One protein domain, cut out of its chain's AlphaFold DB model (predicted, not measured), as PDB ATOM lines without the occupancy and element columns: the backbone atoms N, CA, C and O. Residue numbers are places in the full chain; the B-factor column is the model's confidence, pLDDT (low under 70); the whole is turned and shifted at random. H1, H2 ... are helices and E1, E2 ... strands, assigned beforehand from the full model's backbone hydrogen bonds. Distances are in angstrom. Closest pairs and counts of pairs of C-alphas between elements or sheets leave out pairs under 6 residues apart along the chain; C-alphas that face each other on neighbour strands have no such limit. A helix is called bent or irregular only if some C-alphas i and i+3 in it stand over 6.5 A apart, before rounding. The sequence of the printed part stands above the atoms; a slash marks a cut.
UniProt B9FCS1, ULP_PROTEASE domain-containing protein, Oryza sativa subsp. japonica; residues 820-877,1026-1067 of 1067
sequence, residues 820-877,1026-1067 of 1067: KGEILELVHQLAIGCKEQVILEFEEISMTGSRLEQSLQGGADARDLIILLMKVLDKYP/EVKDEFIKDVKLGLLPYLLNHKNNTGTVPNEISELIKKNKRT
ATOM      1  N   LYS A 820      21.958   6.332  89.505       66.31
ATOM      2  CA  LYS A 820      22.613   7.439  88.778       66.31
ATOM      3  C   LYS A 820      22.169   7.474  87.308       66.31
ATOM      4  O   LYS A 820      21.925   6.415  86.736       66.31
ATOM      5  N   GLY A 821      22.178   8.651  86.672       69.56
ATOM      6  CA  GLY A 821      21.818   8.821  85.253       69.56
ATOM      7  C   GLY A 821      22.559   7.868  84.304       69.56
ATOM      8  O   GLY A 821      21.922   7.145  83.547       69.56
ATOM      9  N   GLU A 822      23.884   7.768  84.436       77.62
ATOM     10  CA  GLU A 822      24.743   6.843  83.668       77.62
ATOM     11  C   GLU A 822      24.292   5.372  83.799       77.62
ATOM     12  O   GLU A 822      24.249   4.617  82.829       77.62
ATOM     13  N   ILE A 823      23.913   4.964  85.016       78.31
ATOM     14  CA  ILE A 823      23.439   3.609  85.315       78.31
ATOM     15  C   ILE A 823      22.039   3.388  84.736       78.31
ATOM     16  O   ILE A 823      21.757   2.306  84.228       78.31
ATOM     17  N   LEU A 824      21.165   4.397  84.782       80.69
ATOM     18  CA  LEU A 824      19.838   4.327  84.170       80.69
ATOM     19  C   LEU A 824      19.918   4.176  82.644       80.69
ATOM     20  O   LEU A 824      19.200   3.352  82.078       80.69
ATOM     21  N   GLU A 825      20.805   4.926  81.986       83.44
ATOM     22  CA  GLU A 825      21.060   4.794  80.547       83.44
ATOM     23  C   GLU A 825      21.613   3.409  80.195       83.44
ATOM     24  O   GLU A 825      21.162   2.800  79.225       83.44
ATOM     25  N   LEU A 826      22.512   2.858  81.017       83.81
ATOM     26  CA  LEU A 826      23.039   1.508  80.820       83.81
ATOM     27  C   LEU A 826      21.970   0.416  81.038       83.81
ATOM     28  O   LEU A 826      21.891  -0.514  80.237       83.81
ATOM     29  N   VAL A 827      21.084   0.543  82.041       84.88
ATOM     30  CA  VAL A 827      19.902  -0.342  82.185       84.88
ATOM     31  C   VAL A 827      19.023  -0.274  80.933       84.88
ATOM     32  O   VAL A 827      18.594  -1.311  80.434       84.88
ATOM     33  N   HIS A 828      18.762   0.930  80.419       88.19
ATOM     34  CA  HIS A 828      17.936   1.154  79.234       88.19
ATOM     35  C   HIS A 828      18.548   0.522  77.971       88.19
ATOM     36  O   HIS A 828      17.857  -0.200  77.253       88.19
ATOM     37  N   GLN A 829      19.847   0.728  77.724       88.25
ATOM     38  CA  GLN A 829      20.562   0.123  76.593       88.25
ATOM     39  C   GLN A 829      20.561  -1.409  76.659       88.25
ATOM     40  O   GLN A 829      20.220  -2.062  75.672       88.25
ATOM     41  N   LEU A 830      20.881  -1.995  77.818       87.31
ATOM     42  CA  LEU A 830      20.890  -3.450  77.991       87.31
ATOM     43  C   LEU A 830      19.480  -4.051  77.840       87.31
ATOM     44  O   LEU A 830      19.322  -5.085  77.194       87.31
ATOM     45  N   ALA A 831      18.446  -3.395  78.378       86.62
ATOM     46  CA  ALA A 831      17.060  -3.860  78.276       86.62
ATOM     47  C   ALA A 831      16.543  -3.859  76.826       86.62
ATOM     48  O   ALA A 831      15.845  -4.785  76.420       86.62
ATOM     49  N   ILE A 832      16.917  -2.862  76.022       86.88
ATOM     50  CA  ILE A 832      16.598  -2.822  74.587       86.88
ATOM     51  C   ILE A 832      17.438  -3.847  73.799       86.88
ATOM     52  O   ILE A 832      16.939  -4.474  72.863       86.88
ATOM     53  N   GLY A 833      18.684  -4.099  74.218       86.25
ATOM     54  CA  GLY A 833      19.549  -5.141  73.650       86.25
ATOM     55  C   GLY A 833      18.941  -6.553  73.685       86.25
ATOM     56  O   GLY A 833      19.204  -7.357  72.791       86.25
ATOM     57  N   CYS A 834      18.054  -6.835  74.644       85.19
ATOM     58  CA  CYS A 834      17.302  -8.087  74.804       85.19
ATOM     59  C   CYS A 834      16.174  -8.304  73.769       85.19
ATOM     60  O   CYS A 834      15.085  -8.760  74.122       85.19
ATOM     61  N   LYS A 835      16.414  -7.988  72.491       86.19
ATOM     62  CA  LYS A 835      15.418  -7.886  71.401       86.19
ATOM     63  C   LYS A 835      14.295  -8.931  71.419       86.19
ATOM     64  O   LYS A 835      13.125  -8.564  71.519       86.19
ATOM     65  N   GLU A 836      14.649 -10.214  71.396       86.56
ATOM     66  CA  GLU A 836      13.695 -11.339  71.361       86.56
ATOM     67  C   GLU A 836      13.406 -11.955  72.744       86.56
ATOM     68  O   GLU A 836      12.559 -12.836  72.881       86.56
ATOM     69  N   GLN A 837      14.106 -11.514  73.791       88.94
ATOM     70  CA  GLN A 837      13.991 -12.065  75.140       88.94
ATOM     71  C   GLN A 837      12.901 -11.333  75.921       88.94
ATOM     72  O   GLN A 837      12.960 -10.115  76.081       88.94
ATOM     73  N   VAL A 838      11.923 -12.074  76.451       90.00
ATOM     74  CA  VAL A 838      10.918 -11.538  77.382       90.00
ATOM     75  C   VAL A 838      11.609 -11.111  78.677       90.00
ATOM     76  O   VAL A 838      12.123 -11.951  79.414       90.00
ATOM     77  N   ILE A 839      11.605  -9.806  78.950       90.44
ATOM     78  CA  ILE A 839      12.243  -9.184  80.125       90.44
ATOM     79  C   ILE A 839      11.237  -8.523  81.074       90.44
ATOM     80  O   ILE A 839      11.557  -8.290  82.239       90.44
ATOM     81  N   LEU A 840      10.016  -8.254  80.601       90.44
ATOM     82  CA  LEU A 840       8.893  -7.791  81.413       90.44
ATOM     83  C   LEU A 840       7.690  -8.702  81.168       90.44
ATOM     84  O   LEU A 840       7.171  -8.759  80.056       90.44
ATOM     85  N   GLU A 841       7.230  -9.386  82.211       90.38
ATOM     86  CA  GLU A 841       6.057 -10.254  82.162       90.38
ATOM     87  C   GLU A 841       5.225 -10.131  83.445       90.38
ATOM     88  O   GLU A 841       5.735 -10.308  84.548       90.38
ATOM     89  N   PHE A 842       3.952  -9.758  83.304       85.50
ATOM     90  CA  PHE A 842       3.029  -9.456  84.401       85.50
ATOM     91  C   PHE A 842       1.629  -9.996  84.075       85.50
ATOM     92  O   PHE A 842       0.773  -9.291  83.519       85.50
ATOM     93  N   GLU A 843       1.376 -11.235  84.497       82.44
ATOM     94  CA  GLU A 843       0.132 -11.978  84.253       82.44
ATOM     95  C   GLU A 843      -0.093 -12.178  82.737       82.44
ATOM     96  O   GLU A 843       0.558 -13.024  82.140       82.44
ATOM     97  N   GLU A 844      -0.971 -11.400  82.098       80.81
ATOM     98  CA  GLU A 844      -1.290 -11.507  80.660       80.81
ATOM     99  C   GLU A 844      -0.403 -10.634  79.746       80.81
ATOM    100  O   GLU A 844      -0.470 -10.756  78.523       80.81
ATOM    101  N   ILE A 845       0.405  -9.725  80.306       84.94
ATOM    102  CA  ILE A 845       1.279  -8.832  79.524       84.94
ATOM    103  C   ILE A 845       2.690  -9.406  79.508       84.94
ATOM    104  O   ILE A 845       3.279  -9.580  80.569       84.94
ATOM    105  N   SER A 846       3.233  -9.631  78.311       87.94
ATOM    106  CA  SER A 846       4.594 -10.122  78.081       87.94
ATOM    107  C   SER A 846       5.272  -9.253  77.009       87.94
ATOM    108  O   SER A 846       4.704  -9.015  75.935       87.94
ATOM    109  N   MET A 847       6.452  -8.713  77.323       90.62
ATOM    110  CA  MET A 847       7.207  -7.779  76.481       90.62
ATOM    111  C   MET A 847       8.672  -8.206  76.352       90.62
ATOM    112  O   MET A 847       9.373  -8.421  77.346       90.62
ATOM    113  N   THR A 848       9.138  -8.278  75.105       91.75
ATOM    114  CA  THR A 848      10.554  -8.452  74.765       91.75
ATOM    115  C   THR A 848      11.290  -7.110  74.720       91.75
ATOM    116  O   THR A 848      10.642  -6.060  74.740       91.75
ATOM    117  N   GLY A 849      12.624  -7.117  74.606       88.75
ATOM    118  CA  GLY A 849      13.414  -5.893  74.416       88.75
ATOM    119  C   GLY A 849      12.948  -5.045  73.224       88.75
ATOM    120  O   GLY A 849      12.790  -3.837  73.370       88.75
ATOM    121  N   SER A 850      12.598  -5.670  72.091       88.88
ATOM    122  CA  SER A 850      12.072  -4.970  70.903       88.88
ATOM    123  C   SER A 850      10.706  -4.312  71.155       88.88
ATOM    124  O   SER A 850      10.466  -3.187  70.721       88.88
ATOM    125  N   ARG A 851       9.796  -4.976  71.889       90.00
ATOM    126  CA  ARG A 851       8.485  -4.393  72.252       90.00
ATOM    127  C   ARG A 851       8.637  -3.289  73.304       90.00
ATOM    128  O   ARG A 851       7.899  -2.311  73.280       90.00
ATOM    129  N   LEU A 852       9.614  -3.421  74.203       91.75
ATOM    130  CA  LEU A 852       9.960  -2.391  75.177       91.75
ATOM    131  C   LEU A 852      10.549  -1.141  74.502       91.75
ATOM    132  O   LEU A 852      10.126  -0.036  74.828       91.75
ATOM    133  N   GLU A 853      11.457  -1.309  73.535       91.31
ATOM    134  CA  GLU A 853      12.015  -0.224  72.712       91.31
ATOM    135  C   GLU A 853      10.917   0.583  72.006       91.31
ATOM    136  O   GLU A 853      10.952   1.814  72.027       91.31
ATOM    137  N   GLN A 854       9.917  -0.104  71.442       90.25
ATOM    138  CA  GLN A 854       8.744   0.514  70.816       90.25
ATOM    139  C   GLN A 854       7.912   1.302  71.837       90.25
ATOM    140  O   GLN A 854       7.698   2.500  71.656       90.25
ATOM    141  N   SER A 855       7.518   0.688  72.959       90.81
ATOM    142  CA  SER A 855       6.760   1.382  74.010       90.81
ATOM    143  C   SER A 855       7.509   2.563  74.647       90.81
ATOM    144  O   SER A 855       6.871   3.490  75.149       90.81
ATOM    145  N   LEU A 856       8.847   2.562  74.633       89.69
ATOM    146  CA  LEU A 856       9.684   3.664  75.127       89.69
ATOM    147  C   LEU A 856       9.724   4.881  74.189       89.69
ATOM    148  O   LEU A 856      10.007   5.989  74.657       89.69
ATOM    149  N   GLN A 857       9.379   4.716  72.905       87.88
ATOM    150  CA  GLN A 857       9.217   5.853  71.992       87.88
ATOM    151  C   GLN A 857       8.040   6.751  72.393       87.88
ATOM    152  O   GLN A 857       8.078   7.944  72.106       87.88
ATOM    153  N   GLY A 858       7.037   6.218  73.100       87.94
ATOM    154  CA  GLY A 858       5.837   6.949  73.509       87.94
ATOM    155  C   GLY A 858       4.623   6.585  72.662       87.94
ATOM    156  O   GLY A 858       4.412   5.414  72.350       87.94
ATOM    157  N   GLY A 859       3.802   7.585  72.343       88.00
ATOM    158  CA  GLY A 859       2.653   7.434  71.450       88.00
ATOM    159  C   GLY A 859       1.692   6.319  71.876       88.00
ATOM    160  O   GLY A 859       1.543   6.021  73.062       88.00
ATOM    161  N   ALA A 860       1.028   5.688  70.906       87.50
ATOM    162  CA  ALA A 860       0.104   4.583  71.165       87.50
ATOM    163  C   ALA A 860       0.804   3.360  71.796       87.50
ATOM    164  O   ALA A 860       0.229   2.708  72.668       87.50
ATOM    165  N   ASP A 861       2.052   3.090  71.409       89.06
ATOM    166  CA  ASP A 861       2.811   1.893  71.791       89.06
ATOM    167  C   ASP A 861       3.159   1.847  73.288       89.06
ATOM    168  O   ASP A 861       3.327   0.771  73.865       89.06
ATOM    169  N   ALA A 862       3.174   2.996  73.972       91.38
ATOM    170  CA  ALA A 862       3.322   3.081  75.428       91.38
ATOM    171  C   ALA A 862       2.139   2.489  76.234       91.38
ATOM    172  O   ALA A 862       2.217   2.404  77.465       91.38
ATOM    173  N   ARG A 863       1.055   2.053  75.570       91.50
ATOM    174  CA  ARG A 863      -0.141   1.423  76.166       91.50
ATOM    175  C   ARG A 863       0.189   0.362  77.219       91.50
ATOM    176  O   ARG A 863      -0.392   0.383  78.304       91.50
ATOM    177  N   ASP A 864       1.102  -0.555  76.910       90.25
ATOM    178  CA  ASP A 864       1.420  -1.674  77.802       90.25
ATOM    179  C   ASP A 864       2.207  -1.212  79.038       90.25
ATOM    180  O   ASP A 864       1.885  -1.628  80.151       90.25
ATOM    181  N   LEU A 865       3.156  -0.277  78.883       91.25
ATOM    182  CA  LEU A 865       3.889   0.330  80.006       91.25
ATOM    183  C   LEU A 865       2.955   1.043  80.994       91.25
ATOM    184  O   LEU A 865       3.141   0.926  82.207       91.25
ATOM    185  N   ILE A 866       1.922   1.726  80.489       91.81
ATOM    186  CA  ILE A 866       0.891   2.361  81.319       91.81
ATOM    187  C   ILE A 866       0.157   1.297  82.159       91.81
ATOM    188  O   ILE A 866       0.007   1.472  83.370       91.81
ATOM    189  N   ILE A 867      -0.233   0.160  81.562       90.44
ATOM    190  CA  ILE A 867      -0.877  -0.943  82.300       90.44
ATOM    191  C   ILE A 867       0.081  -1.553  83.331       90.44
ATOM    192  O   ILE A 867      -0.329  -1.788  84.470       90.44
ATOM    193  N   LEU A 868       1.347  -1.791  82.970       89.50
ATOM    194  CA  LEU A 868       2.353  -2.337  83.886       89.50
ATOM    195  C   LEU A 868       2.537  -1.439  85.117       89.50
ATOM    196  O   LEU A 868       2.458  -1.930  86.245       89.50
ATOM    197  N   LEU A 869       2.682  -0.123  84.927       89.19
ATOM    198  CA  LEU A 869       2.764   0.832  86.035       89.19
ATOM    199  C   LEU A 869       1.505   0.793  86.917       89.19
ATOM    200  O   LEU A 869       1.608   0.784  88.143       89.19
ATOM    201  N   MET A 870       0.313   0.717  86.321       88.12
ATOM    202  CA  MET A 870      -0.951   0.651  87.067       88.12
ATOM    203  C   MET A 870      -1.081  -0.647  87.880       88.12
ATOM    204  O   MET A 870      -1.431  -0.580  89.060       88.12
ATOM    205  N   LYS A 871      -0.707  -1.810  87.319       84.50
ATOM    206  CA  LYS A 871      -0.648  -3.099  88.044       84.50
ATOM    207  C   LYS A 871       0.326  -3.078  89.227       84.50
ATOM    208  O   LYS A 871       0.127  -3.808  90.201       84.50
ATOM    209  N   VAL A 872       1.386  -2.275  89.142       83.00
ATOM    210  CA  VAL A 872       2.326  -2.068  90.248       83.00
ATOM    211  C   VAL A 872       1.723  -1.138  91.308       83.00
ATOM    212  O   VAL A 872       1.688  -1.503  92.482       83.00
ATOM    213  N   LEU A 873       1.187   0.023  90.912       80.62
ATOM    214  CA  LEU A 873       0.629   1.026  91.832       80.62
ATOM    215  C   LEU A 873      -0.624   0.556  92.592       80.62
ATOM    216  O   LEU A 873      -0.841   0.998  93.723       80.62
ATOM    217  N   ASP A 874      -1.435  -0.337  92.015       74.50
ATOM    218  CA  ASP A 874      -2.650  -0.877  92.650       74.50
ATOM    219  C   ASP A 874      -2.356  -1.644  93.953       74.50
ATOM    220  O   ASP A 874      -3.140  -1.610  94.901       74.50
ATOM    221  N   LYS A 875      -1.170  -2.261  94.057       61.78
ATOM    222  CA  LYS A 875      -0.764  -3.059  95.227       61.78
ATOM    223  C   LYS A 875      -0.257  -2.209  96.412       61.78
ATOM    224  O   LYS A 875       0.162  -2.780  97.418       61.78
ATOM    225  N   TYR A 876      -0.335  -0.872  96.329       58.22
ATOM    226  CA  TYR A 876       0.089   0.070  97.377       58.22
ATOM    227  C   TYR A 876      -1.038   1.058  97.767       58.22
ATOM    228  O   TYR A 876      -1.440   1.880  96.931       58.22
ATOM    229  N   PRO A 877      -1.538   1.036  99.025       51.50
ATOM    230  CA  PRO A 877      -2.533   1.994  99.511       51.50
ATOM    231  C   PRO A 877      -1.916   3.389  99.676       51.50
ATOM    232  O   PRO A 877      -0.791   3.522 100.153       51.50
ATOM    233  N   GLU A1026      14.586  21.988  76.444       76.31
ATOM    234  CA  GLU A1026      15.685  21.161  76.964       76.31
ATOM    235  C   GLU A1026      15.332  20.572  78.337       76.31
ATOM    236  O   GLU A1026      15.419  19.365  78.545       76.31
ATOM    237  N   VAL A1027      14.830  21.410  79.252       73.19
ATOM    238  CA  VAL A1027      14.431  21.009  80.616       73.19
ATOM    239  C   VAL A1027      13.199  20.092  80.604       73.19
ATOM    240  O   VAL A1027      13.060  19.219  81.464       73.19
ATOM    241  N   LYS A1028      12.296  20.245  79.623       79.12
ATOM    242  CA  LYS A1028      11.172  19.310  79.421       79.12
ATOM    243  C   LYS A1028      11.645  17.960  78.893       79.12
ATOM    244  O   LYS A1028      11.173  16.935  79.384       79.12
ATOM    245  N   ASP A1029      12.541  17.956  77.913       80.38
ATOM    246  CA  ASP A1029      13.069  16.735  77.306       80.38
ATOM    247  C   ASP A1029      13.961  15.969  78.295       80.38
ATOM    248  O   ASP A1029      13.838  14.749  78.393       80.38
ATOM    249  N   GLU A1030      14.761  16.664  79.109       80.88
ATOM    250  CA  GLU A1030      15.506  16.093  80.239       80.88
ATOM    251  C   GLU A1030      14.560  15.498  81.296       80.88
ATOM    252  O   GLU A1030      14.698  14.333  81.665       80.88
ATOM    253  N   PHE A1031      13.528  16.232  81.727       83.00
ATOM    254  CA  PHE A1031      12.531  15.694  82.658       83.00
ATOM    255  C   PHE A1031      11.801  14.461  82.096       83.00
ATOM    256  O   PHE A1031      11.545  13.503  82.825       83.00
ATOM    257  N   ILE A1032      11.473  14.445  80.804       85.88
ATOM    258  CA  ILE A1032      10.867  13.275  80.162       85.88
ATOM    259  C   ILE A1032      11.864  12.120  80.040       85.88
ATOM    260  O   ILE A1032      11.471  10.971  80.242       85.88
ATOM    261  N   LYS A1033      13.145  12.400  79.784       85.31
ATOM    262  CA  LYS A1033      14.230  11.414  79.804       85.31
ATOM    263  C   LYS A1033      14.358  10.773  81.191       85.31
ATOM    264  O   LYS A1033      14.301   9.548  81.267       85.31
ATOM    265  N   ASP A1034      14.392  11.551  82.274       82.69
ATOM    266  CA  ASP A1034      14.349  11.050  83.661       82.69
ATOM    267  C   ASP A1034      13.132  10.143  83.911       82.69
ATOM    268  O   ASP A1034      13.241   9.060  84.495       82.69
ATOM    269  N   VAL A1035      11.947  10.564  83.453       84.19
ATOM    270  CA  VAL A1035      10.691   9.822  83.648       84.19
ATOM    271  C   VAL A1035      10.633   8.538  82.806       84.19
ATOM    272  O   VAL A1035      10.050   7.554  83.270       84.19
ATOM    273  N   LYS A1036      11.246   8.503  81.616       85.44
ATOM    274  CA  LYS A1036      11.435   7.284  80.808       85.44
ATOM    275  C   LYS A1036      12.421   6.331  81.486       85.44
ATOM    276  O   LYS A1036      12.090   5.183  81.773       85.44
ATOM    277  N   LEU A1037      13.613   6.834  81.794       83.00
ATOM    278  CA  LEU A1037      14.732   6.072  82.338       83.00
ATOM    279  C   LEU A1037      14.424   5.481  83.722       83.00
ATOM    280  O   LEU A1037      14.568   4.276  83.929       83.00
ATOM    281  N   GLY A1038      13.919   6.290  84.658       82.69
ATOM    282  CA  GLY A1038      13.594   5.860  86.023       82.69
ATOM    283  C   GLY A1038      12.417   4.879  86.137       82.69
ATOM    284  O   GLY A1038      12.198   4.310  87.208       82.69
ATOM    285  N   LEU A1039      11.649   4.660  85.060       86.19
ATOM    286  CA  LEU A1039      10.576   3.661  85.017       86.19
ATOM    287  C   LEU A1039      11.125   2.232  84.842       86.19
ATOM    288  O   LEU A1039      10.571   1.289  85.410       86.19
ATOM    289  N   LEU A1040      12.215   2.054  84.087       86.06
ATOM    290  CA  LEU A1040      12.691   0.723  83.696       86.06
ATOM    291  C   LEU A1040      13.231  -0.123  84.859       86.06
ATOM    292  O   LEU A1040      12.741  -1.244  85.015       86.06
ATOM    293  N   PRO A1041      14.147   0.359  85.728       83.62
ATOM    294  CA  PRO A1041      14.613  -0.434  86.868       83.62
ATOM    295  C   PRO A1041      13.471  -0.815  87.812       83.62
ATOM    296  O   PRO A1041      13.455  -1.906  88.384       83.62
ATOM    297  N   TYR A1042      12.493   0.085  87.941       82.06
ATOM    298  CA  TYR A1042      11.328  -0.091  88.794       82.06
ATOM    299  C   TYR A1042      10.412  -1.224  88.303       82.06
ATOM    300  O   TYR A1042       9.996  -2.047  89.117       82.06
ATOM    301  N   LEU A1043      10.158  -1.320  86.991       86.56
ATOM    302  CA  LEU A1043       9.396  -2.426  86.398       86.56
ATOM    303  C   LEU A1043      10.203  -3.735  86.348       86.56
ATOM    304  O   LEU A1043       9.698  -4.771  86.778       86.56
ATOM    305  N   LEU A1044      11.457  -3.692  85.879       87.06
ATOM    306  CA  LEU A1044      12.308  -4.877  85.680       87.06
ATOM    307  C   LEU A1044      12.570  -5.629  86.991       87.06
ATOM    308  O   LEU A1044      12.471  -6.852  87.034       87.06
ATOM    309  N   ASN A1045      12.846  -4.905  88.080       81.62
ATOM    310  CA  ASN A1045      13.081  -5.479  89.407       81.62
ATOM    311  C   ASN A1045      11.780  -5.647  90.231       81.62
ATOM    312  O   ASN A1045      11.837  -5.943  91.428       81.62
ATOM    313  N   HIS A1046      10.592  -5.434  89.662       83.62
ATOM    314  CA  HIS A1046       9.358  -5.594  90.427       83.62
ATOM    315  C   HIS A1046       9.078  -7.073  90.742       83.62
ATOM    316  O   HIS A1046       9.154  -7.929  89.870       83.62
ATOM    317  N   LYS A1047       8.649  -7.386  91.971       82.38
ATOM    318  CA  LYS A1047       8.442  -8.771  92.456       82.38
ATOM    319  C   LYS A1047       7.362  -9.597  91.733       82.38
ATOM    320  O   LYS A1047       7.227 -10.780  92.023       82.38
ATOM    321  N   ASN A1048       6.555  -8.973  90.869       82.94
ATOM    322  CA  ASN A1048       5.588  -9.676  90.014       82.94
ATOM    323  C   ASN A1048       6.137  -9.937  88.599       82.94
ATOM    324  O   ASN A1048       5.422 -10.545  87.813       82.94
ATOM    325  N   ASN A1049       7.323  -9.420  88.255       88.75
ATOM    326  CA  ASN A1049       7.925  -9.636  86.948       88.75
ATOM    327  C   ASN A1049       8.409 -11.089  86.855       88.75
ATOM    328  O   ASN A1049       9.334 -11.466  87.576       88.75
ATOM    329  N   THR A1050       7.793 -11.895  85.991       88.12
ATOM    330  CA  THR A1050       8.250 -13.263  85.684       88.12
ATOM    331  C   THR A1050       9.184 -13.324  84.476       88.12
ATOM    332  O   THR A1050       9.735 -14.385  84.190       88.12
ATOM    333  N   GLY A1051       9.411 -12.190  83.802       86.12
ATOM    334  CA  GLY A1051      10.295 -12.087  82.649       86.12
ATOM    335  C   GLY A1051      11.750 -12.394  83.002       86.12
ATOM    336  O   GLY A1051      12.240 -12.068  84.086       86.12
ATOM    337  N   THR A1052      12.468 -12.992  82.055       87.94
ATOM    338  CA  THR A1052      13.868 -13.398  82.210       87.94
ATOM    339  C   THR A1052      14.783 -12.184  82.068       87.94
ATOM    340  O   THR A1052      15.448 -12.011  81.048       87.94
ATOM    341  N   VAL A1053      14.822 -11.319  83.084       86.44
ATOM    342  CA  VAL A1053      15.767 -10.194  83.151       86.44
ATOM    343  C   VAL A1053      17.204 -10.742  83.186       86.44
ATOM    344  O   VAL A1053      17.502 -11.569  84.051       86.44
ATOM    345  N   PRO A1054      18.121 -10.294  82.304       85.50
ATOM    346  CA  PRO A1054      19.521 -10.708  82.330       85.50
ATOM    347  C   PRO A1054      20.174 -10.554  83.703       85.50
ATOM    348  O   PRO A1054      19.885  -9.607  84.445       85.50
ATOM    349  N   ASN A1055      21.125 -11.440  84.008       82.25
ATOM    350  CA  ASN A1055      21.930 -11.339  85.226       82.25
ATOM    351  C   ASN A1055      22.693 -10.011  85.279       82.25
ATOM    352  O   ASN A1055      22.725  -9.395  86.333       82.25
ATOM    353  N   GLU A1056      23.209  -9.522  84.148       82.50
ATOM    354  CA  GLU A1056      23.899  -8.229  84.046       82.50
ATOM    355  C   GLU A1056      23.006  -7.057  84.475       82.50
ATOM    356  O   GLU A1056      23.386  -6.295  85.355       82.50
ATOM    357  N   ILE A1057      21.784  -6.951  83.936       82.81
ATOM    358  CA  ILE A1057      20.818  -5.908  84.325       82.81
ATOM    359  C   ILE A1057      20.402  -6.078  85.790       82.81
ATOM    360  O   ILE A1057      20.360  -5.112  86.552       82.81
ATOM    361  N   SER A1058      20.123  -7.317  86.201       81.62
ATOM    362  CA  SER A1058      19.743  -7.647  87.575       81.62
ATOM    363  C   SER A1058      20.838  -7.281  88.576       81.62
ATOM    364  O   SER A1058      20.535  -6.769  89.651       81.62
ATOM    365  N   GLU A1059      22.104  -7.524  88.242       80.38
ATOM    366  CA  GLU A1059      23.261  -7.135  89.041       80.38
ATOM    367  C   GLU A1059      23.520  -5.638  88.985       80.38
ATOM    368  O   GLU A1059      23.773  -5.063  90.035       80.38
ATOM    369  N   LEU A1060      23.419  -4.985  87.826       78.88
ATOM    370  CA  LEU A1060      23.617  -3.541  87.710       78.88
ATOM    371  C   LEU A1060      22.605  -2.791  88.588       78.88
ATOM    372  O   LEU A1060      22.989  -1.907  89.353       78.88
ATOM    373  N   ILE A1061      21.337  -3.215  88.559       76.75
ATOM    374  CA  ILE A1061      20.282  -2.704  89.439       76.75
ATOM    375  C   ILE A1061      20.564  -3.069  90.906       76.75
ATOM    376  O   ILE A1061      20.449  -2.208  91.769       76.75
ATOM    377  N   LYS A1062      20.949  -4.313  91.237       75.75
ATOM    378  CA  LYS A1062      21.251  -4.707  92.633       75.75
ATOM    379  C   LYS A1062      22.458  -3.962  93.222       75.75
ATOM    380  O   LYS A1062      22.366  -3.523  94.357       75.75
ATOM    381  N   LYS A1063      23.544  -3.802  92.458       70.88
ATOM    382  CA  LYS A1063      24.814  -3.167  92.860       70.88
ATOM    383  C   LYS A1063      24.725  -1.642  92.966       70.88
ATOM    384  O   LYS A1063      25.531  -1.050  93.668       70.88
ATOM    385  N   ASN A1064      23.775  -1.009  92.270       63.22
ATOM    386  CA  ASN A1064      23.596   0.450  92.276       63.22
ATOM    387  C   ASN A1064      22.304   0.914  92.967       63.22
ATOM    388  O   ASN A1064      22.028   2.115  92.990       63.22
ATOM    389  N   LYS A1065      21.504  -0.003  93.530       56.50
ATOM    390  CA  LYS A1065      20.397   0.354  94.422       56.50
ATOM    391  C   LYS A1065      20.947   1.111  95.623       56.50
ATOM    392  O   LYS A1065      21.610   0.529  96.474       56.50
ATOM    393  N   ARG A1066      20.551   2.373  95.724       45.94
ATOM    394  CA  ARG A1066      20.358   3.010  97.024       45.94
ATOM    395  C   ARG A1066      19.190   2.312  97.717       45.94
ATOM    396  O   ARG A1066      18.177   2.047  97.059       45.94
ATOM    397  N   THR A1067      19.371   1.967  98.986       32.22
ATOM    398  CA  THR A1067      18.377   1.309  99.851       32.22
ATOM    399  C   THR A1067      17.459   2.324 100.507       32.22
ATOM    400  O   THR A1067      18.010   3.228 101.169       32.22
TER     401      THR A1067
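What this domain is: This is residues 820 to 877 and 1026 to 1067 of the 1067 residues of the protein "ULP_PROTEASE domain-containing protein" of Oryza sativa subsp. japonica (UniProt B9FCS1). Helices gather round the short helix H5, with H1 and H6 side by side on one side of it, running opposite ways, and H3 on the other. H2 crosses between the end of H1 and the start of H3, the small hairpin of E1 and E2 lies next to H2, H3 and H5, and residues 1026 to 1032 of H4 stick out as an arm. The printed part has 100 residues, with six named helices and two named strands in the order H1, E1, E2, H2, H3, H4, H5, H6; the sheet order is E1 - E2, antiparallel, and the class is mostly helix. The whole is compact, with a radius of gyration of the C-alphas of 13.0 A and spans of 37 by 35 by 32 A.

How they stand to each other: Begin at the hairpin of E1, residues 838 to 842, and E2, residues 845 to 848, antiparallel at 168 degrees; look for N 842 and O 845 at 2.8 A and N 847 and O 840 at 2.8 A, both within hydrogen-bond range. From E1, C-alpha 840 is 6.2 A from C-alpha 1044 of H5, residues 1040 to 1044. H2, residues 849 to 857, and H3, residues 860 to 873, touch only at the corner, about perpendicular at 80 degrees, closest at C-alphas 855 and 862, 4.1 A. The hub is H1, residues 821 to 833. With residues 831 to 833 alone it touches H2, C-alphas 832 and 849 being closest at 4.4 A, at a steep tilt of 53 degrees, opposite ways. With residues 824 to 828 alone it touches H5, closest at C-alphas 828 and 1040, 6.9 A. It touches H6, residues 1055 to 1064, at a shallow tilt of 12 degrees, opposite ways, closest at C-alphas 827 and 1057, 6.0 A. H4, residues 1026 to 1037, touches H1 with residues 1034 to 1037 alone, closest at C-alphas 824 and 1037, 5.7 A. H3 and H6 are apart. Every O i to N i+4 pair is within hydrogen-bond range in H1, H2, H4, H5 and H6; in H3 it is 8 of 10.

Where its parts are: Find C-alpha 821 at (21.818, 8.821, 85.253), where H1 begins its 18.3 A. E1 measures 10.8 A, E2 10.4 A and H2 12.7 A. H3 runs 21.0 A and is irregular, C-alphas 861 and 864 being 7.1 A apart. H4 spans 16.0 A, H5 6.0 A, and H6 13.8 A to C-alpha 1064 at (23.596, 0.450, 92.276).

The domain as a whole: The C-alphas farthest apart, of Glu 843 and Glu 1026, are 37.3 A apart. Residues 878 to 1025 are not printed, and C-alphas 877 and 1026 are 34.8 A apart across this cut. Of the links that are printed whole, H5 to H6, with 10 residues, is short and the others are tight. The model's pLDDT is under 70 at residues 820 to 821, 875 to 877 and 1064 to 1067.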